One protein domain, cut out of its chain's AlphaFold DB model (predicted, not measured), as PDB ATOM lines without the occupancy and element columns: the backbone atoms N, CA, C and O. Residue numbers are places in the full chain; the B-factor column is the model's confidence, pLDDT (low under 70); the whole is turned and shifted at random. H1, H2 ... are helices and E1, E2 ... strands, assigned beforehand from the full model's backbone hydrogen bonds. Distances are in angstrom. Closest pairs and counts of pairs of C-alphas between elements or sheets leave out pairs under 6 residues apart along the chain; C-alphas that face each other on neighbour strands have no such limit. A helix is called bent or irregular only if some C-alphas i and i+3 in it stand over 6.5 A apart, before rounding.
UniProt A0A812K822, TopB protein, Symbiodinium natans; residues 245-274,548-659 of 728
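What this domain is: This is residues 245 to 274 and 548 to 659 of the 728 residues of the protein "TopB protein" of Symbiodinium natans (UniProt A0A812K822). H1 runs through the middle of a small helical body, with H2, H4, H5 and H6 packed around it at crossing angles and a tiny hairpin, E1 and E2, near one end. At the other end H7 runs outward as an arm with H3 packed on it, and the long axis goes from the loop of residues 601 to 614 to the residues just after H7. The printed part has 142 residues, with seven named helices and two strands in the order H1 H2 H3 H4 E1 E2 H5 H6 H7; the sheet E1 - E2 is antiparallel, and the class is mostly helix. It is compact, with a radius of gyration of the C-alphas of 15.8 A, yet elongated, spanning 55 by 33 by 31 A.

Where its parts are: Start at the sheet: E1 is residues 598 to 600, with C-alpha 598 at (-40.067, -15.282, 49.241), and E2 is residues 615 to 617. Then find C-alpha 256 at (-28.954, -15.390, 46.318), where H1, residues 256 to 271, begins its 23.0 A. H2 is residues 552 to 565, 19.2 A, and irregular: C-alphas 560 and 563 are 7.9 A apart. H3 is residues 569 to 574, H4 residues 585 to 594 at 14.3 A, H5 residues 619 to 631 at 16.2 A, and H6 residues 635 to 638. H7, residues 640 to 654, runs 21.0 A to C-alpha 654 at (-8.285, -19.760, 34.111).

How they stand to each other: In the hairpin E1 and E2, look for N 599 and O 616 at 2.9 A, and N 616 and O 599 at 2.8 A. The closest C-alphas of E2 and H1, the hub, are those of Ala 617 and Val 264, 5.6 A apart. With residues 260 to 264 alone, H1 touches H5, about perpendicular at 76 degrees, closest at C-alphas Val 264 and Val 622, 5.7 A. With residues 259 to 263 alone it touches H2, about perpendicular at 87 degrees, closest at C-alphas Thr 259 and Met 559, 6.9 A. H1 touches H4 with residues 256 to 260 alone, closest at C-alphas Met 256 and Ile 588, 6.1 A, and H6 with residues 257 to 261 alone, closest at C-alphas Pro 258 and Ser 638, 4.4 A. Farther out, H3 touches H7, closest at C-alphas Leu 571 and Gly 644, 5.0 A, at a steep tilt of 69.8 degrees, only just short of about perpendicular. H5 and H7 are apart. Every O i to N i+4 pair is within hydrogen-bond range in H3, H4, H5 and H7, against 11 of 12 in H1 and 7 of 10 in H2; H6 is too short for such a pair.

The domain as a whole: The C-alphas farthest apart are those of Ala 604 and Gly 656, 55.0 A. Residues 275 to 547 are not printed, and C-alphas 274 and 548 are 14.1 A apart across the cut. The link E1 to E2 is long, with 14 residues. Confidence is under 70 at residues 245 to 250, 603 to 609 and 631 to 633.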
ATOM      1  N   TRP A 245     -31.298  -2.633  61.145       51.91
ATOM      2  CA  TRP A 245     -32.091  -3.376  62.146       51.91
ATOM      3  C   TRP A 245     -32.990  -4.469  61.529       51.91
ATOM      4  O   TRP A 245     -33.189  -5.526  62.128       51.91
ATOM      5  N   LEU A 246     -33.460  -4.260  60.293       54.62
ATOM      6  CA  LEU A 246     -34.308  -5.191  59.536       54.62
ATOM      7  C   LEU A 246     -33.550  -6.407  58.962       54.62
ATOM      8  O   LEU A 246     -34.179  -7.327  58.444       54.62
ATOM      9  N   ALA A 247     -32.216  -6.452  59.064       53.69
ATOM     10  CA  ALA A 247     -31.378  -7.465  58.419       53.69
ATOM     11  C   ALA A 247     -30.962  -8.634  59.334       53.69
ATOM     12  O   ALA A 247     -30.124  -9.441  58.932       53.69
ATOM     13  N   LYS A 248     -31.546  -8.797  60.537       59.59
ATOM     14  CA  LYS A 248     -31.153  -9.856  61.502       59.59
ATOM     15  C   LYS A 248     -31.155 -11.286  60.929       59.59
ATOM     16  O   LYS A 248     -30.464 -12.140  61.473       59.59
ATOM     17  N   LYS A 249     -31.889 -11.553  59.840       61.38
ATOM     18  CA  LYS A 249     -31.907 -12.844  59.119       61.38
ATOM     19  C   LYS A 249     -31.328 -12.785  57.698       61.38
ATOM     20  O   LYS A 249     -31.233 -13.816  57.041       61.38
ATOM     21  N   CYS A 250     -30.914 -11.610  57.227       63.94
ATOM     22  CA  CYS A 250     -30.409 -11.436  55.871       63.94
ATOM     23  C   CYS A 250     -29.051 -12.121  55.726       63.94
ATOM     24  O   CYS A 250     -28.186 -11.982  56.594       63.94
ATOM     25  N   SER A 251     -28.904 -12.910  54.666       74.06
ATOM     26  CA  SER A 251     -27.601 -13.271  54.111       74.06
ATOM     27  C   SER A 251     -27.483 -12.534  52.778       74.06
ATOM     28  O   SER A 251     -28.499 -12.273  52.137       74.06
ATOM     29  N   VAL A 252     -26.277 -12.186  52.356       80.69
ATOM     30  CA  VAL A 252     -26.036 -11.612  51.026       80.69
ATOM     31  C   VAL A 252     -25.044 -12.474  50.283       80.69
ATOM     32  O   VAL A 252     -24.188 -13.105  50.894       80.69
ATOM     33  N   GLY A 253     -25.192 -12.537  48.967       83.56
ATOM     34  CA  GLY A 253     -24.262 -13.249  48.108       83.56
ATOM     35  C   GLY A 253     -24.590 -13.024  46.644       83.56
ATOM     36  O   GLY A 253     -25.740 -12.754  46.297       83.56
ATOM     37  N   ARG A 254     -23.587 -13.209  45.782       86.44
ATOM     38  CA  ARG A 254     -23.667 -12.924  44.340       86.44
ATOM     39  C   ARG A 254     -24.707 -13.735  43.561       86.44
ATOM     40  O   ARG A 254     -24.896 -13.477  42.386       86.44
ATOM     41  N   VAL A 255     -25.316 -14.764  44.157       89.56
ATOM     42  CA  VAL A 255     -26.370 -15.571  43.511       89.56
ATOM     43  C   VAL A 255     -27.704 -15.368  44.212       89.56
ATOM     44  O   VAL A 255     -28.712 -15.080  43.572       89.56
ATOM     45  N   MET A 256     -27.720 -15.481  45.540       90.81
ATOM     46  CA  MET A 256     -28.954 -15.390  46.318       90.81
ATOM     47  C   MET A 256     -29.593 -13.999  46.230       90.81
ATOM     48  O   MET A 256     -30.811 -13.900  46.103       90.81
ATOM     49  N   THR A 257     -28.788 -12.935  46.270       90.69
ATOM     50  CA  THR A 257     -29.295 -11.559  46.233       90.69
ATOM     51  C   THR A 257     -29.860 -11.189  44.854       90.69
ATOM     52  O   THR A 257     -31.002 -10.725  44.823       90.69
ATOM     53  N   PRO A 258     -29.194 -11.486  43.717       92.25
ATOM     54  CA  PRO A 258     -29.809 -11.315  42.397       92.25
ATOM     55  C   PRO A 258     -31.040 -12.201  42.180       92.25
ATOM     56  O   PRO A 258     -32.018 -11.760  41.588       92.25
ATOM     57  N   THR A 259     -31.061 -13.422  42.727       94.56
ATOM     58  CA  THR A 259     -32.250 -14.297  42.653       94.56
ATOM     59  C   THR A 259     -33.450 -13.684  43.369       94.56
ATOM     60  O   THR A 259     -34.559 -13.695  42.838       94.56
ATOM     61  N   LEU A 260     -33.241 -13.123  44.565       94.44
ATOM     62  CA  LEU A 260     -34.287 -12.388  45.275       94.44
ATOM     63  C   LEU A 260     -34.741 -11.163  44.475       94.44
ATOM     64  O   LEU A 260     -35.938 -10.888  44.396       94.44
ATOM     65  N   SER A 261     -33.788 -10.468  43.854       93.69
ATOM     66  CA  SER A 261     -34.062  -9.317  43.003       93.69
ATOM     67  C   SER A 261     -34.969  -9.664  41.828       93.69
ATOM     68  O   SER A 261     -35.927  -8.939  41.602       93.69
ATOM     69  N   LEU A 262     -34.755 -10.798  41.147       94.56
ATOM     70  CA  LEU A 262     -35.628 -11.243  40.052       94.56
ATOM     71  C   LEU A 262     -37.099 -11.314  40.484       94.56
ATOM     72  O   LEU A 262     -37.985 -10.920  39.728       94.56
ATOM     73  N   VAL A 263     -37.368 -11.807  41.697       95.62
ATOM     74  CA  VAL A 263     -38.735 -11.903  42.230       95.62
ATOM     75  C   VAL A 263     -39.282 -10.525  42.595       95.62
ATOM     76  O   VAL A 263     -40.416 -10.225  42.242       95.62
ATOM     77  N   VAL A 264     -38.483  -9.667  43.238       95.19
ATOM     78  CA  VAL A 264     -38.888  -8.286  43.565       95.19
ATOM     79  C   VAL A 264     -39.182  -7.473  42.303       95.19
ATOM     80  O   VAL A 264     -40.202  -6.794  42.237       95.19
ATOM     81  N   ASP A 265     -38.332  -7.576  41.284       94.31
ATOM     82  CA  ASP A 265     -38.499  -6.878  40.009       94.31
ATOM     83  C   ASP A 265     -39.732  -7.392  39.254       94.31
ATOM     84  O   ASP A 265     -40.436  -6.610  38.618       94.31
ATOM     85  N   ARG A 266     -40.047  -8.693  39.366       94.81
ATOM     86  CA  ARG A 266     -41.296  -9.257  38.837       94.81
ATOM     87  C   ARG A 266     -42.522  -8.716  39.568       94.81
ATOM     88  O   ARG A 266     -43.482  -8.382  38.888       94.81
ATOM     89  N   GLU A 267     -42.502  -8.611  40.898       92.62
ATOM     90  CA  GLU A 267     -43.618  -8.010  41.646       92.62
ATOM     91  C   GLU A 267     -43.820  -6.548  41.254       92.62
ATOM     92  O   GLU A 267     -44.941  -6.155  40.949       92.62
ATOM     93  N   LYS A 268     -42.735  -5.775  41.146       93.69
ATOM     94  CA  LYS A 268     -42.812  -4.387  40.688       93.69
ATOM     95  C   LYS A 268     -43.378  -4.282  39.269       93.69
ATOM     96  O   LYS A 268     -44.238  -3.455  39.013       93.69
ATOM     97  N   ALA A 269     -42.956  -5.156  38.354       94.00
ATOM     98  CA  ALA A 269     -43.495  -5.185  36.995       94.00
ATOM     99  C   ALA A 269     -44.983  -5.579  36.934       94.00
ATOM    100  O   ALA A 269     -45.645  -5.242  35.959       94.00
ATOM    101  N   ILE A 270     -45.495  -6.313  37.927       91.94
ATOM    102  CA  ILE A 270     -46.924  -6.629  38.059       91.94
ATOM    103  C   ILE A 270     -47.682  -5.427  38.630       91.94
ATOM    104  O   ILE A 270     -48.762  -5.120  38.144       91.94
ATOM    105  N   GLU A 271     -47.122  -4.759  39.639       91.44
ATOM    106  CA  GLU A 271     -47.709  -3.579  40.288       91.44
ATOM    107  C   GLU A 271     -47.781  -2.371  39.343       91.44
ATOM    108  O   GLU A 271     -48.819  -1.720  39.244       91.44
ATOM    109  N   ASP A 272     -46.711  -2.121  38.585       94.62
ATOM    110  CA  ASP A 272     -46.616  -1.020  37.622       94.62
ATOM    111  C   ASP A 272     -47.393  -1.308  36.317       94.62
ATOM    112  O   ASP A 272     -47.498  -0.438  35.445       94.62
ATOM    113  N   PHE A 273     -47.920  -2.526  36.135       94.25
ATOM    114  CA  PHE A 273     -48.594  -2.922  34.902       94.25
ATOM    115  C   PHE A 273     -49.942  -2.215  34.749       94.25
ATOM    116  O   PHE A 273     -50.847  -2.386  35.561       94.25
ATOM    117  N   GLN A 274     -50.097  -1.483  33.647       92.69
ATOM    118  CA  GLN A 274     -51.354  -0.848  33.267       92.69
ATOM    119  C   GLN A 274     -52.004  -1.647  32.133       92.69
ATOM    120  O   GLN A 274     -51.457  -1.667  31.023       92.69
ATOM    121  N   GLN A 548     -46.770 -13.108  34.462       91.69
ATOM    122  CA  GLN A 548     -47.060 -14.114  35.486       91.69
ATOM    123  C   GLN A 548     -46.005 -14.090  36.594       91.69
ATOM    124  O   GLN A 548     -44.821 -13.893  36.327       91.69
ATOM    125  N   ARG A 549     -46.407 -14.330  37.843       93.44
ATOM    126  CA  ARG A 549     -45.449 -14.541  38.939       93.44
ATOM    127  C   ARG A 549     -44.572 -15.755  38.663       93.44
ATOM    128  O   ARG A 549     -44.985 -16.695  37.991       93.44
ATOM    129  N   TYR A 550     -43.361 -15.753  39.209       94.69
ATOM    130  CA  TYR A 550     -42.517 -16.937  39.124       94.69
ATOM    131  C   TYR A 550     -43.063 -18.058  40.007       94.69
ATOM    132  O   TYR A 550     -43.387 -17.845  41.164       94.69
ATOM    133  N   THR A 551     -43.086 -19.275  39.495       93.31
ATOM    134  CA  THR A 551     -43.055 -20.522  40.273       93.31
ATOM    135  C   THR A 551     -41.602 -20.893  40.596       93.31
ATOM    136  O   THR A 551     -40.673 -20.335  40.014       93.31
ATOM    137  N   GLN A 552     -41.352 -21.873  41.476       93.69
ATOM    138  CA  GLN A 552     -39.972 -22.332  41.725       93.69
ATOM    139  C   GLN A 552     -39.267 -22.807  40.436       93.69
ATOM    140  O   GLN A 552     -38.082 -22.540  40.249       93.69
ATOM    141  N   ALA A 553     -39.990 -23.467  39.524       91.12
ATOM    142  CA  ALA A 553     -39.432 -23.957  38.261       91.12
ATOM    143  C   ALA A 553     -39.145 -22.832  37.254       91.12
ATOM    144  O   ALA A 553     -38.093 -22.833  36.606       91.12
ATOM    145  N   SER A 554     -40.044 -21.851  37.128       92.50
ATOM    146  CA  SER A 554     -39.799 -20.700  36.250       92.50
ATOM    147  C   SER A 554     -38.757 -19.739  36.828       92.50
ATOM    148  O   SER A 554     -37.986 -19.183  36.052       92.50
ATOM    149  N   LEU A 555     -38.635 -19.618  38.159       95.06
ATOM    150  CA  LEU A 555     -37.525 -18.903  38.801       95.06
ATOM    151  C   LEU A 555     -36.187 -19.599  38.533       95.06
ATOM    152  O   LEU A 555     -35.226 -18.942  38.152       95.06
ATOM    153  N   LEU A 556     -36.126 -20.927  38.657       94.12
ATOM    154  CA  LEU A 556     -34.921 -21.693  38.326       94.12
ATOM    155  C   LEU A 556     -34.527 -21.521  36.853       94.12
ATOM    156  O   LEU A 556     -33.354 -21.319  36.547       94.12
ATOM    157  N   THR A 557     -35.509 -21.535  35.951       90.81
ATOM    158  CA  THR A 557     -35.284 -21.268  34.522       90.81
ATOM    159  C   THR A 557     -34.795 -19.834  34.295       90.81
ATOM    160  O   THR A 557     -33.902 -19.608  33.479       90.81
ATOM    161  N   ALA A 558     -35.332 -18.854  35.029       92.88
ATOM    162  CA  ALA A 558     -34.860 -17.474  34.974       92.88
ATOM    163  C   ALA A 558     -33.410 -17.350  35.467       92.88
ATOM    164  O   ALA A 558     -32.630 -16.627  34.856       92.88
ATOM    165  N   MET A 559     -33.018 -18.102  36.503       94.25
ATOM    166  CA  MET A 559     -31.628 -18.168  36.970       94.25
ATOM    167  C   MET A 559     -30.688 -18.784  35.923       94.25
ATOM    168  O   MET A 559     -29.599 -18.261  35.727       94.25
ATOM    169  N   GLU A 560     -31.093 -19.862  35.237       90.69
ATOM    170  CA  GLU A 560     -30.300 -20.507  34.168       90.69
ATOM    171  C   GLU A 560     -30.166 -19.605  32.927       90.69
ATOM    172  O   GLU A 560     -29.129 -19.581  32.274       90.69
ATOM    173  N   THR A 561     -31.211 -18.841  32.595       90.00
ATOM    174  CA  THR A 561     -31.295 -18.077  31.336       90.00
ATOM    175  C   THR A 561     -31.120 -16.568  31.494       90.00
ATOM    176  O   THR A 561     -31.350 -15.826  30.536       90.00
ATOM    177  N   CYS A 562     -30.678 -16.104  32.665       89.31
ATOM    178  CA  CYS A 562     -30.543 -14.679  32.978       89.31
ATOM    179  C   CYS A 562     -29.609 -13.927  32.018       89.31
ATOM    180  O   CYS A 562     -29.819 -12.747  31.764       89.31
ATOM    181  N   SER A 563     -28.638 -14.614  31.407       87.31
ATOM    182  CA  SER A 563     -27.744 -14.045  30.389       87.31
ATOM    183  C   SER A 563     -28.473 -13.473  29.176       87.31
ATOM    184  O   SER A 563     -27.948 -12.586  28.513       87.31
ATOM    185  N   LYS A 564     -29.700 -13.926  28.880       87.06
ATOM    186  CA  LYS A 564     -30.503 -13.378  27.775       87.06
ATOM    187  C   LYS A 564     -30.906 -11.922  27.997       87.06
ATOM    188  O   LYS A 564     -31.121 -11.227  27.011       87.06
ATOM    189  N   ALA A 565     -31.028 -11.499  29.254       83.50
ATOM    190  CA  ALA A 565     -31.387 -10.133  29.621       83.50
ATOM    191  C   ALA A 565     -30.170  -9.193  29.688       83.50
ATOM    192  O   ALA A 565     -30.349  -7.982  29.748       83.50
ATOM    193  N   VAL A 566     -28.948  -9.737  29.651       86.88
ATOM    194  CA  VAL A 566     -27.708  -8.959  29.720       86.88
ATOM    195  C   VAL A 566     -27.370  -8.400  28.338       86.88
ATOM    196  O   VAL A 566     -27.290  -9.149  27.360       86.88
ATOM    197  N   ALA A 567     -27.182  -7.081  28.264       87.25
ATOM    198  CA  ALA A 567     -26.882  -6.376  27.018       87.25
ATOM    199  C   ALA A 567     -25.431  -6.580  26.552       87.25
ATOM    200  O   ALA A 567     -25.186  -6.734  25.356       87.25
ATOM    201  N   ASP A 568     -24.477  -6.607  27.487       89.75
ATOM    202  CA  ASP A 568     -23.060  -6.800  27.179       89.75
ATOM    203  C   ASP A 568     -22.783  -8.225  26.667       89.75
ATOM    204  O   ASP A 568     -23.110  -9.225  27.316       89.75
ATOM    205  N   GLY A 569     -22.161  -8.322  25.488       88.31
ATOM    206  CA  GLY A 569     -21.894  -9.597  24.823       88.31
ATOM    207  C   GLY A 569     -20.898 -10.497  25.564       88.31
ATOM    208  O   GLY A 569     -21.081 -11.717  25.574       88.31
ATOM    209  N   GLN A 570     -19.881  -9.924  26.214       87.88
ATOM    210  CA  GLN A 570     -18.875 -10.682  26.966       87.88
ATOM    211  C   GLN A 570     -19.465 -11.228  28.268       87.88
ATOM    212  O   GLN A 570     -19.289 -12.407  28.580       87.88
ATOM    213  N   LEU A 571     -20.228 -10.409  28.996       87.44
ATOM    214  CA  LEU A 571     -20.925 -10.835  30.212       87.44
ATOM    215  C   LEU A 571     -21.983 -11.893  29.905       87.44
ATOM    216  O   LEU A 571     -22.099 -12.890  30.619       87.44
ATOM    217  N   LYS A 572     -22.715 -11.729  28.800       87.56
ATOM    218  CA  LYS A 572     -23.661 -12.735  28.312       87.56
ATOM    219  C   LYS A 572     -22.977 -14.072  28.029       87.56
ATOM    220  O   LYS A 572     -23.518 -15.115  28.398       87.56
ATOM    221  N   GLN A 573     -21.794 -14.054  27.413       85.50
ATOM    222  CA  GLN A 573     -21.007 -15.264  27.177       85.50
ATOM    223  C   GLN A 573     -20.513 -15.890  28.489       85.50
ATOM    224  O   GLN A 573     -20.611 -17.108  28.646       85.50
ATOM    225  N   ALA A 574     -20.046 -15.083  29.444       85.25
ATOM    226  CA  ALA A 574     -19.599 -15.551  30.758       85.25
ATOM    227  C   ALA A 574     -20.736 -16.155  31.606       85.25
ATOM    228  O   ALA A 574     -20.511 -17.087  32.374       85.25
ATOM    229  N   LEU A 575     -21.970 -15.677  31.422       86.25
ATOM    230  CA  LEU A 575     -23.185 -16.161  32.087       86.25
ATOM    231  C   LEU A 575     -23.933 -17.231  31.282       86.25
ATOM    232  O   LEU A 575     -25.144 -17.397  31.438       86.25
ATOM    233  N   THR A 576     -23.261 -17.983  30.409       80.75
ATOM    234  CA  THR A 576     -23.929 -19.035  29.620       80.75
ATOM    235  C   THR A 576     -24.603 -20.099  30.492       80.75
ATOM    236  O   THR A 576     -25.654 -20.606  30.110       80.75
ATOM    237  N   ALA A 577     -24.052 -20.386  31.676       76.88
ATOM    238  CA  ALA A 577     -24.662 -21.260  32.681       76.88
ATOM    239  C   ALA A 577     -25.634 -20.524  33.633       76.88
ATOM    240  O   ALA A 577     -26.168 -21.130  34.555       76.88
ATOM    241  N   GLY A 578     -25.864 -19.225  33.453       88.31
ATOM    242  CA  GLY A 578     -26.701 -18.409  34.330       88.31
ATOM    243  C   GLY A 578     -26.075 -18.114  35.699       88.31
ATOM    244  O   GLY A 578     -24.863 -18.230  35.888       88.31
ATOM    245  N   ILE A 579     -26.907 -17.719  36.670       89.88
ATOM    246  CA  ILE A 579     -26.477 -17.489  38.056       89.88
ATOM    247  C   ILE A 579     -26.615 -18.759  38.906       89.88
ATOM    248  O   ILE A 579     -27.643 -19.445  38.911       89.88
ATOM    249  N   GLY A 580     -25.562 -19.064  39.666       86.31
ATOM    250  CA  GLY A 580     -25.451 -20.326  40.399       86.31
ATOM    251  C   GLY A 580     -25.199 -21.525  39.477       86.31
ATOM    252  O   GLY A 580     -25.255 -21.425  38.256       86.31
ATOM    253  N   THR A 581     -24.907 -22.675  40.074       84.88
ATOM    254  CA  THR A 581     -24.671 -23.942  39.356       84.88
ATOM    255  C   THR A 581     -25.911 -24.826  39.413       84.88
ATOM    256  O   THR A 581     -26.707 -24.687  40.347       84.88
ATOM    257  N   SER A 582     -26.060 -25.783  38.488       83.69
ATOM    258  CA  SER A 582     -27.125 -26.807  38.545       83.69
ATOM    259  C   SER A 582     -27.314 -27.396  39.953       83.69
ATOM    260  O   SER A 582     -28.440 -27.531  40.432       83.69
ATOM    261  N   ALA A 583     -26.216 -27.642  40.673       80.38
ATOM    262  CA  ALA A 583     -26.217 -28.172  42.036       80.38
ATOM    263  C   ALA A 583     -26.778 -27.229  43.124       80.38
ATOM    264  O   ALA A 583     -27.215 -27.707  44.169       80.38
ATOM    265  N   THR A 584     -26.747 -25.904  42.931       87.69
ATOM    266  CA  THR A 584     -26.998 -24.919  44.007       87.69
ATOM    267  C   THR A 584     -28.286 -24.113  43.842       87.69
ATOM    268  O   THR A 584     -28.834 -23.657  44.847       87.69
ATOM    269  N   ARG A 585     -28.824 -23.963  42.621       92.56
ATOM    270  CA  ARG A 585     -30.013 -23.119  42.353       92.56
ATOM    271  C   ARG A 585     -31.228 -23.511  43.202       92.56
ATOM    272  O   ARG A 585     -31.831 -22.653  43.839       92.56
ATOM    273  N   ALA A 586     -31.546 -24.806  43.269       91.88
ATOM    274  CA  ALA A 586     -32.678 -25.308  44.052       91.88
ATOM    275  C   ALA A 586     -32.545 -24.979  45.550       91.88
ATOM    276  O   ALA A 586     -33.480 -24.451  46.148       91.88
ATOM    277  N   ALA A 587     -31.364 -25.208  46.131       91.50
ATOM    278  CA  ALA A 587     -31.104 -24.928  47.543       91.50
ATOM    279  C   ALA A 587     -31.172 -23.425  47.862       91.50
ATOM    280  O   ALA A 587     -31.613 -23.033  48.939       91.50
ATOM    281  N   ILE A 588     -30.763 -22.567  46.921       92.88
ATOM    282  CA  ILE A 588     -30.874 -21.109  47.062       92.88
ATOM    283  C   ILE A 588     -32.344 -20.679  47.103       92.88
ATOM    284  O   ILE A 588     -32.717 -19.896  47.978       92.88
ATOM    285  N   ILE A 589     -33.178 -21.208  46.203       94.25
ATOM    286  CA  ILE A 589     -34.621 -20.924  46.185       94.25
ATOM    287  C   ILE A 589     -35.268 -21.391  47.495       94.25
ATOM    288  O   ILE A 589     -35.971 -20.612  48.140       94.25
ATOM    289  N   GLU A 590     -34.984 -22.618  47.943       92.56
ATOM    290  CA  GLU A 590     -35.499 -23.132  49.219       92.56
ATOM    291  C   GLU A 590     -35.052 -22.285  50.406       92.56
ATOM    292  O   GLU A 590     -35.858 -21.978  51.281       92.56
ATOM    293  N   LYS A 591     -33.791 -21.845  50.423       91.56
ATOM    294  CA  LYS A 591     -33.273 -20.971  51.477       91.56
ATOM    295  C   LYS A 591     -34.010 -19.634  51.514       91.56
ATOM    296  O   LYS A 591     -34.354 -19.176  52.602       91.56
ATOM    297  N   LEU A 592     -34.279 -19.014  50.362       93.00
ATOM    298  CA  LEU A 592     -35.042 -17.762  50.289       93.00
ATOM    299  C   LEU A 592     -36.481 -17.933  50.797       93.00
ATOM    300  O   LEU A 592     -36.985 -17.055  51.504       93.00
ATOM    301  N   ILE A 593     -37.113 -19.071  50.493       93.00
ATOM    302  CA  ILE A 593     -38.453 -19.418  50.982       93.00
ATOM    303  C   ILE A 593     -38.432 -19.672  52.495       93.00
ATOM    304  O   ILE A 593     -39.204 -19.074  53.242       93.00
ATOM    305  N   TRP A 594     -37.503 -20.501  52.975       90.94
ATOM    306  CA  TRP A 594     -37.354 -20.842  54.392       90.94
ATOM    307  C   TRP A 594     -37.075 -19.606  55.259       90.94
ATOM    308  O   TRP A 594     -37.628 -19.453  56.349       90.94
ATOM    309  N   GLN A 595     -36.268 -18.670  54.750       88.69
ATOM    310  CA  GLN A 595     -35.985 -17.393  55.410       88.69
ATOM    311  C   GLN A 595     -37.129 -16.367  55.304       88.69
ATOM    312  O   GLN A 595     -37.017 -15.298  55.904       88.69
ATOM    313  N   LYS A 596     -38.225 -16.684  54.596       90.75
ATOM    314  CA  LYS A 596     -39.398 -15.817  54.364       90.75
ATOM    315  C   LYS A 596     -39.096 -14.532  53.575       90.75
ATOM    316  O   LYS A 596     -39.816 -13.538  53.683       90.75
ATOM    317  N   TRP A 597     -38.041 -14.546  52.759       90.75
ATOM    318  CA  TRP A 597     -37.809 -13.504  51.750       90.75
ATOM    319  C   TRP A 597     -38.778 -13.652  50.580       90.75
ATOM    320  O   TRP A 597     -39.265 -12.667  50.034       90.75
ATOM    321  N   ILE A 598     -39.076 -14.902  50.237       93.56
ATOM    322  CA  ILE A 598     -40.067 -15.282  49.241       93.56
ATOM    323  C   ILE A 598     -41.124 -16.128  49.949       93.56
ATOM    324  O   ILE A 598     -40.799 -16.952  50.803       93.56
ATOM    325  N   THR A 599     -42.388 -15.943  49.600       92.44
ATOM    326  CA  THR A 599     -43.502 -16.763  50.083       92.44
ATOM    327  C   THR A 599     -44.302 -17.305  48.910       92.44
ATOM    328  O   THR A 599     -44.220 -16.784  47.801       92.44
ATOM    329  N   HIS A 600     -45.093 -18.351  49.139       90.19
ATOM    330  CA  HIS A 600     -46.092 -18.756  48.157       90.19
ATOM    331  C   HIS A 600     -47.201 -17.703  48.092       90.19
ATOM    332  O   HIS A 600     -47.681 -17.248  49.131       90.19
ATOM    333  N   ALA A 601     -47.580 -17.301  46.880       83.25
ATOM    334  CA  ALA A 601     -48.676 -16.369  46.669       83.25
ATOM    335  C   ALA A 601     -50.004 -17.027  47.082       83.25
ATOM    336  O   ALA A 601     -50.262 -18.184  46.742       83.25
ATOM    337  N   SER A 602     -50.844 -16.293  47.811       75.06
ATOM    338  CA  SER A 602     -52.206 -16.716  48.155       75.06
ATOM    339  C   SER A 602     -53.219 -16.067  47.213       75.06
ATOM    340  O   SER A 602     -52.979 -14.973  46.706       75.06
ATOM    341  N   ALA A 603     -54.374 -16.716  47.014       62.28
ATOM    342  CA  ALA A 603     -55.466 -16.188  46.187       62.28
ATOM    343  C   ALA A 603     -55.911 -14.776  46.612       62.28
ATOM    344  O   ALA A 603     -56.222 -13.951  45.761       62.28
ATOM    345  N   ALA A 604     -55.867 -14.479  47.916       56.47
ATOM    346  CA  ALA A 604     -56.239 -13.179  48.475       56.47
ATOM    347  C   ALA A 604     -55.252 -12.041  48.138       56.47
ATOM    348  O   ALA A 604     -55.609 -10.876  48.258       56.47
ATOM    349  N   ALA A 605     -54.020 -12.360  47.729       56.81
ATOM    350  CA  ALA A 605     -52.955 -11.387  47.479       56.81
ATOM    351  C   ALA A 605     -52.749 -11.065  45.984       56.81
ATOM    352  O   ALA A 605     -51.725 -10.484  45.620       56.81
ATOM    353  N   SER A 606     -53.671 -11.454  45.093       54.38
ATOM    354  CA  SER A 606     -53.517 -11.199  43.656       54.38
ATOM    355  C   SER A 606     -54.783 -10.708  42.968       54.38
ATOM    356  O   SER A 606     -55.864 -11.256  43.170       54.38
ATOM    357  N   THR A 607     -54.606  -9.786  42.032       54.97
ATOM    358  CA  THR A 607     -55.564  -9.474  40.974       54.97
ATOM    359  C   THR A 607     -55.363 -10.454  39.809       54.97
ATOM    360  O   THR A 607     -54.471 -10.268  38.984       54.97
ATOM    361  N   GLY A 608     -56.143 -11.541  39.760       62.25
ATOM    362  CA  GLY A 608     -56.173 -12.473  38.621       62.25
ATOM    363  C   GLY A 608     -55.983 -13.955  38.967       62.25
ATOM    364  O   GLY A 608     -55.989 -14.368  40.125       62.25
ATOM    365  N   LYS A 609     -55.841 -14.791  37.929       64.94
ATOM    366  CA  LYS A 609     -55.667 -16.245  38.074       64.94
ATOM    367  C   LYS A 609     -54.227 -16.562  38.491       64.94
ATOM    368  O   LYS A 609     -53.301 -16.380  37.704       64.94
ATOM    369  N   ILE A 610     -54.037 -17.057  39.714       71.69
ATOM    370  CA  ILE A 610     -52.714 -17.445  40.226       71.69
ATOM    371  C   ILE A 610     -52.320 -18.822  39.693       71.69
ATOM    372  O   ILE A 610     -53.075 -19.790  39.805       71.69
ATOM    373  N   GLU A 611     -51.108 -18.926  39.155       76.25
ATOM    374  CA  GLU A 611     -50.513 -20.220  38.833       76.25
ATOM    375  C   GLU A 611     -50.205 -21.003  40.118       76.25
ATOM    376  O   GLU A 611     -49.644 -20.475  41.083       76.25
ATOM    377  N   LYS A 612     -50.543 -22.295  40.145       79.50
ATOM    378  CA  LYS A 612     -50.242 -23.161  41.288       79.50
ATOM    379  C   LYS A 612     -48.742 -23.113  41.612       79.50
ATOM    380  O   LYS A 612     -47.905 -23.414  40.770       79.50
ATOM    381  N   GLY A 613     -48.410 -22.777  42.859       84.31
ATOM    382  CA  GLY A 613     -47.019 -22.681  43.310       84.31
ATOM    383  C   GLY A 613     -46.320 -21.364  42.957       84.31
ATOM    384  O   GLY A 613     -45.098 -21.293  43.102       84.31
ATOM    385  N   ALA A 614     -47.064 -20.339  42.527       90.69
ATOM    386  CA  ALA A 614     -46.546 -18.986  42.357       90.69
ATOM    387  C   ALA A 614     -45.885 -18.464  43.643       90.69
ATOM    388  O   ALA A 614     -46.309 -18.758  44.764       90.69
ATOM    389  N   LEU A 615     -44.830 -17.687  43.452       93.56
ATOM    390  CA  LEU A 615     -43.992 -17.080  44.470       93.56
ATOM    391  C   LEU A 615     -44.208 -15.569  44.468       93.56
ATOM    392  O   LEU A 615     -44.411 -14.972  43.414       93.56
ATOM    393  N   MET A 616     -44.113 -14.970  45.646       93.75
ATOM    394  CA  MET A 616     -44.236 -13.537  45.877       93.75
ATOM    395  C   MET A 616     -43.095 -13.075  46.787       93.75
ATOM    396  O   MET A 616     -42.715 -13.784  47.725       93.75
ATOM    397  N   ALA A 617     -42.536 -11.897  46.517       94.31
ATOM    398  CA  ALA A 617     -41.574 -11.273  47.419       94.31
ATOM    399  C   ALA A 617     -42.286 -10.748  48.676       94.31
ATOM    400  O   ALA A 617     -43.353 -10.146  48.586       94.31
ATOM    401  N   SER A 618     -41.695 -10.934  49.857       91.75
ATOM    402  CA  SER A 618     -42.231 -10.311  51.072       91.75
ATOM    403  C   SER A 618     -41.965  -8.799  51.086       91.75
ATOM    404  O   SER A 618     -41.000  -8.321  50.488       91.75
ATOM    405  N   ASN A 619     -42.746  -8.029  51.852       89.56
ATOM    406  CA  ASN A 619     -42.489  -6.589  52.045       89.56
ATOM    407  C   ASN A 619     -41.064  -6.322  52.561       89.56
ATOM    408  O   ASN A 619     -40.437  -5.319  52.222       89.56
ATOM    409  N   GLN A 620     -40.527  -7.252  53.361       87.38
ATOM    410  CA  GLN A 620     -39.145  -7.196  53.826       87.38
ATOM    411  C   GLN A 620     -38.155  -7.346  52.665       87.38
ATOM    412  O   GLN A 620     -37.168  -6.617  52.636       87.38
ATOM    413  N   ALA A 621     -38.410  -8.246  51.710       90.56
ATOM    414  CA  ALA A 621     -37.589  -8.409  50.512       90.56
ATOM    415  C   ALA A 621     -37.610  -7.173  49.615       90.56
ATOM    416  O   ALA A 621     -36.543  -6.700  49.225       90.56
ATOM    417  N   VAL A 622     -38.796  -6.626  49.339       91.19
ATOM    418  CA  VAL A 622     -38.953  -5.415  48.519       91.19
ATOM    419  C   VAL A 622     -38.171  -4.261  49.138       91.19
ATOM    420  O   VAL A 622     -37.315  -3.664  48.483       91.19
ATOM    421  N   LYS A 623     -38.377  -4.010  50.437       87.00
ATOM    422  CA  LYS A 623     -37.633  -2.979  51.163       87.00
ATOM    423  C   LYS A 623     -36.132  -3.253  51.173       87.00
ATOM    424  O   LYS A 623     -35.354  -2.329  50.983       87.00
ATOM    425  N   PHE A 624     -35.716  -4.500  51.376       86.25
ATOM    426  CA  PHE A 624     -34.302  -4.861  51.394       86.25
ATOM    427  C   PHE A 624     -33.615  -4.586  50.052       86.25
ATOM    428  O   PHE A 624     -32.544  -3.989  50.047       86.25
ATOM    429  N   ILE A 625     -34.221  -4.972  48.927       88.94
ATOM    430  CA  ILE A 625     -33.664  -4.707  47.593       88.94
ATOM    431  C   ILE A 625     -33.671  -3.203  47.282       88.94
ATOM    432  O   ILE A 625     -32.688  -2.690  46.744       88.94
ATOM    433  N   ALA A 626     -34.719  -2.474  47.672       86.00
ATOM    434  CA  ALA A 626     -34.766  -1.019  47.536       86.00
ATOM    435  C   ALA A 626     -33.678  -0.322  48.376       86.00
ATOM    436  O   ALA A 626     -32.954   0.536  47.866       86.00
ATOM    437  N   ASP A 627     -33.508  -0.729  49.637       79.56
ATOM    438  CA  ASP A 627     -32.459  -0.227  50.522       79.56
ATOM    439  C   ASP A 627     -31.073  -0.593  49.976       79.56
ATOM    440  O   ASP A 627     -30.174   0.236  49.998       79.56
ATOM    441  N   LEU A 628     -30.882  -1.794  49.433       81.12
ATOM    442  CA  LEU A 628     -29.618  -2.207  48.826       81.12
ATOM    443  C   LEU A 628     -29.252  -1.312  47.630       81.12
ATOM    444  O   LEU A 628     -28.159  -0.748  47.593       81.12
ATOM    445  N   ARG A 629     -30.186  -1.111  46.696       84.62
ATOM    446  CA  ARG A 629     -29.972  -0.314  45.477       84.62
ATOM    447  C   ARG A 629     -29.842   1.182  45.761       84.62
ATOM    448  O   ARG A 629     -28.919   1.822  45.269       84.62
ATOM    449  N   GLY A 630     -30.745   1.743  46.561       78.38
ATOM    450  CA  GLY A 630     -30.815   3.184  46.812       78.38
ATOM    451  C   GLY A 630     -30.059   3.617  48.065       78.38
ATOM    452  O   GLY A 630     -29.167   4.467  48.012       78.38
ATOM    453  N   LEU A 631     -30.413   3.042  49.218       63.31
ATOM    454  CA  LEU A 631     -29.885   3.470  50.514       63.31
ATOM    455  C   LEU A 631     -28.408   3.087  50.657       63.31
ATOM    456  O   LEU A 631     -27.573   3.928  50.958       63.31
ATOM    457  N   LEU A 632     -28.026   1.851  50.400       66.00
ATOM    458  CA  LEU A 632     -26.639   1.426  50.519       66.00
ATOM    459  C   LEU A 632     -25.814   1.837  49.295       66.00
ATOM    460  O   LEU A 632     -24.592   1.848  49.400       66.00
ATOM    461  N   LYS A 633     -26.467   2.262  48.199       67.88
ATOM    462  CA  LYS A 633     -25.847   2.541  46.894       67.88
ATOM    463  C   LYS A 633     -25.026   1.345  46.414       67.88
ATOM    464  O   LYS A 633     -23.863   1.475  46.058       67.88
ATOM    465  N   MET A 634     -25.654   0.176  46.484       71.00
ATOM    466  CA  MET A 634     -25.054  -1.122  46.194       71.00
ATOM    467  C   MET A 634     -25.867  -1.904  45.163       71.00
ATOM    468  O   MET A 634     -26.260  -3.049  45.424       71.00
ATOM    469  N   PRO A 635     -26.215  -1.295  44.018       74.56
ATOM    470  CA  PRO A 635     -27.044  -1.968  43.033       74.56
ATOM    471  C   PRO A 635     -26.371  -3.239  42.509       74.56
ATOM    472  O   PRO A 635     -27.076  -4.213  42.252       74.56
ATOM    473  N   GLU A 636     -25.036  -3.281  42.452       76.75
ATOM    474  CA  GLU A 636     -24.279  -4.372  41.835       76.75
ATOM    475  C   GLU A 636     -24.587  -5.717  42.514       76.75
ATOM    476  O   GLU A 636     -24.809  -6.724  41.846       76.75
ATOM    477  N   LEU A 637     -24.736  -5.732  43.845       77.88
ATOM    478  CA  LEU A 637     -25.081  -6.938  44.610       77.88
ATOM    479  C   LEU A 637     -26.458  -7.532  44.266       77.88
ATOM    480  O   LEU A 637     -26.719  -8.689  44.597       77.88
ATOM    481  N   SER A 638     -27.348  -6.750  43.653       84.06
ATOM    482  CA  SER A 638     -28.689  -7.181  43.229       84.06
ATOM    483  C   SER A 638     -28.790  -7.532  41.747       84.06
ATOM    484  O   SER A 638     -29.852  -7.952  41.300       84.06
ATOM    485  N   THR A 639     -27.706  -7.365  40.991       85.69
ATOM    486  CA  THR A 639     -27.691  -7.524  39.531       85.69
ATOM    487  C   THR A 639     -27.082  -8.854  39.116       85.69
ATOM    488  O   THR A 639     -26.223  -9.400  39.812       85.69
ATOM    489  N   VAL A 640     -27.529  -9.390  37.980       87.06
ATOM    490  CA  VAL A 640     -26.932 -10.604  37.397       87.06
ATOM    491  C   VAL A 640     -25.602 -10.284  36.711       87.06
ATOM    492  O   VAL A 640     -24.738 -11.150  36.597       87.06
ATOM    493  N   GLU A 641     -25.424  -9.026  36.319       85.75
ATOM    494  CA  GLU A 641     -24.244  -8.447  35.691       85.75
ATOM    495  C   GLU A 641     -23.010  -8.590  36.583       85.75
ATOM    496  O   GLU A 641     -22.006  -9.112  36.111       85.75
ATOM    497  N   LEU A 642     -23.103  -8.278  37.885       83.38
ATOM    498  CA  LEU A 642     -21.991  -8.485  38.825       83.38
ATOM    499  C   LEU A 642     -21.541  -9.953  38.859       83.38
ATOM    500  O   LEU A 642     -20.346 -10.253  38.870       83.38
ATOM    501  N   THR A 643     -22.491 -10.894  38.867       83.69
ATOM    502  CA  THR A 643     -22.160 -12.321  38.786       83.69
ATOM    503  C   THR A 643     -21.428 -12.629  37.480       83.69
ATOM    504  O   THR A 643     -20.478 -13.409  37.491       83.69
ATOM    505  N   GLY A 644     -21.837 -12.008  36.371       87.12
ATOM    506  CA  GLY A 644     -21.209 -12.179  35.063       87.12
ATOM    507  C   GLY A 644     -19.803 -11.608  34.981       87.12
ATOM    508  O   GLY A 644     -18.915 -12.280  34.462       87.12
ATOM    509  N   GLU A 645     -19.574 -10.425  35.545       87.56
ATOM    510  CA  GLU A 645     -18.250  -9.797  35.626       87.56
ATOM    511  C   GLU A 645     -17.271 -10.709  36.365       87.56
ATOM    512  O   GLU A 645     -16.134 -10.918  35.938       87.56
ATOM    513  N   TRP A 646     -17.739 -11.327  37.449       87.69
ATOM    514  CA  TRP A 646     -16.941 -12.263  38.224       87.69
ATOM    515  C   TRP A 646     -16.646 -13.537  37.445       87.69
ATOM    516  O   TRP A 646     -15.492 -13.953  37.393       87.69
ATOM    517  N   GLU A 647     -17.641 -14.155  36.808       88.12
ATOM    518  CA  GLU A 647     -17.401 -15.351  35.990       88.12
ATOM    519  C   GLU A 647     -16.453 -15.059  34.817       88.12
ATOM    520  O   GLU A 647     -15.582 -15.882  34.520       88.12
ATOM    521  N   LEU A 648     -16.551 -13.871  34.210       90.50
ATOM    522  CA  LEU A 648     -15.626 -13.409  33.176       90.50
ATOM    523  C   LEU A 648     -14.207 -13.274  33.734       90.50
ATOM    524  O   LEU A 648     -13.256 -13.786  33.142       90.50
ATOM    525  N   ARG A 649     -14.048 -12.652  34.907       90.94
ATOM    526  CA  ARG A 649     -12.741 -12.498  35.554       90.94
ATOM    527  C   ARG A 649     -12.124 -13.842  35.936       90.94
ATOM    528  O   ARG A 649     -10.938 -14.063  35.707       90.94
ATOM    529  N   LEU A 650     -12.927 -14.767  36.461       92.06
ATOM    530  CA  LEU A 650     -12.504 -16.140  36.749       92.06
ATOM    531  C   LEU A 650     -12.067 -16.870  35.478       92.06
ATOM    532  O   LEU A 650     -11.079 -17.603  35.502       92.06
ATOM    533  N   LYS A 651     -12.771 -16.656  34.362       91.44
ATOM    534  CA  LYS A 651     -12.399 -17.219  33.063       91.44
ATOM    535  C   LYS A 651     -11.069 -16.650  32.564       91.44
ATOM    536  O   LYS A 651     -10.209 -17.425  32.166       91.44
ATOM    537  N   GLN A 652     -10.846 -15.342  32.690       93.88
ATOM    538  CA  GLN A 652      -9.557 -14.720  32.365       93.88
ATOM    539  C   GLN A 652      -8.405 -15.286  33.209       93.88
ATOM    540  O   GLN A 652      -7.323 -15.509  32.677       93.88
ATOM    541  N   ILE A 653      -8.624 -15.546  34.504       95.50
ATOM    542  CA  ILE A 653      -7.617 -16.194  35.364       95.50
ATOM    543  C   ILE A 653      -7.340 -17.618  34.882       95.50
ATOM    544  O   ILE A 653      -6.183 -17.997  34.719       95.50
ATOM    545  N   GLN A 654      -8.393 -18.390  34.609       94.19
ATOM    546  CA  GLN A 654      -8.285 -19.760  34.111       94.19
ATOM    547  C   GLN A 654      -7.529 -19.841  32.774       94.19
ATOM    548  O   GLN A 654      -6.751 -20.771  32.574       94.19
ATOM    549  N   ASP A 655      -7.722 -18.859  31.895       93.06
ATOM    550  CA  ASP A 655      -7.067 -18.781  30.584       93.06
ATOM    551  C   ASP A 655      -5.667 -18.139  30.650       93.06
ATOM    552  O   ASP A 655      -5.003 -17.993  29.629       93.06
ATOM    553  N   GLY A 656      -5.199 -17.744  31.842       93.94
ATOM    554  CA  GLY A 656      -3.895 -17.101  32.041       93.94
ATOM    555  C   GLY A 656      -3.824 -15.637  31.585       93.94
ATOM    556  O   GLY A 656      -2.751 -15.040  31.605       93.94
ATOM    557  N   LEU A 657      -4.958 -15.038  31.211       94.81
ATOM    558  CA  LEU A 657      -5.080 -13.642  30.777       94.81
ATOM    559  C   LEU A 657      -5.107 -12.651  31.953       94.81
ATOM    560  O   LEU A 657      -4.896 -11.454  31.769       94.81
ATOM    561  N   ALA A 658      -5.374 -13.132  33.170       94.38
ATOM    562  CA  ALA A 658      -5.387 -12.327  34.388       94.38
ATOM    563  C   ALA A 658      -4.678 -13.037  35.546       94.38
ATOM    564  O   ALA A 658      -4.728 -14.257  35.675       94.38
ATOM    565  N   LYS A 659      -4.049 -12.258  36.434       94.81
ATOM    566  CA  LYS A 659      -3.405 -12.788  37.645       94.81
ATOM    567  C   LYS A 659      -4.372 -12.757  38.845       94.81
ATOM    568  O   LYS A 659      -5.031 -11.734  39.049       94.81
TER     569      LYS A 659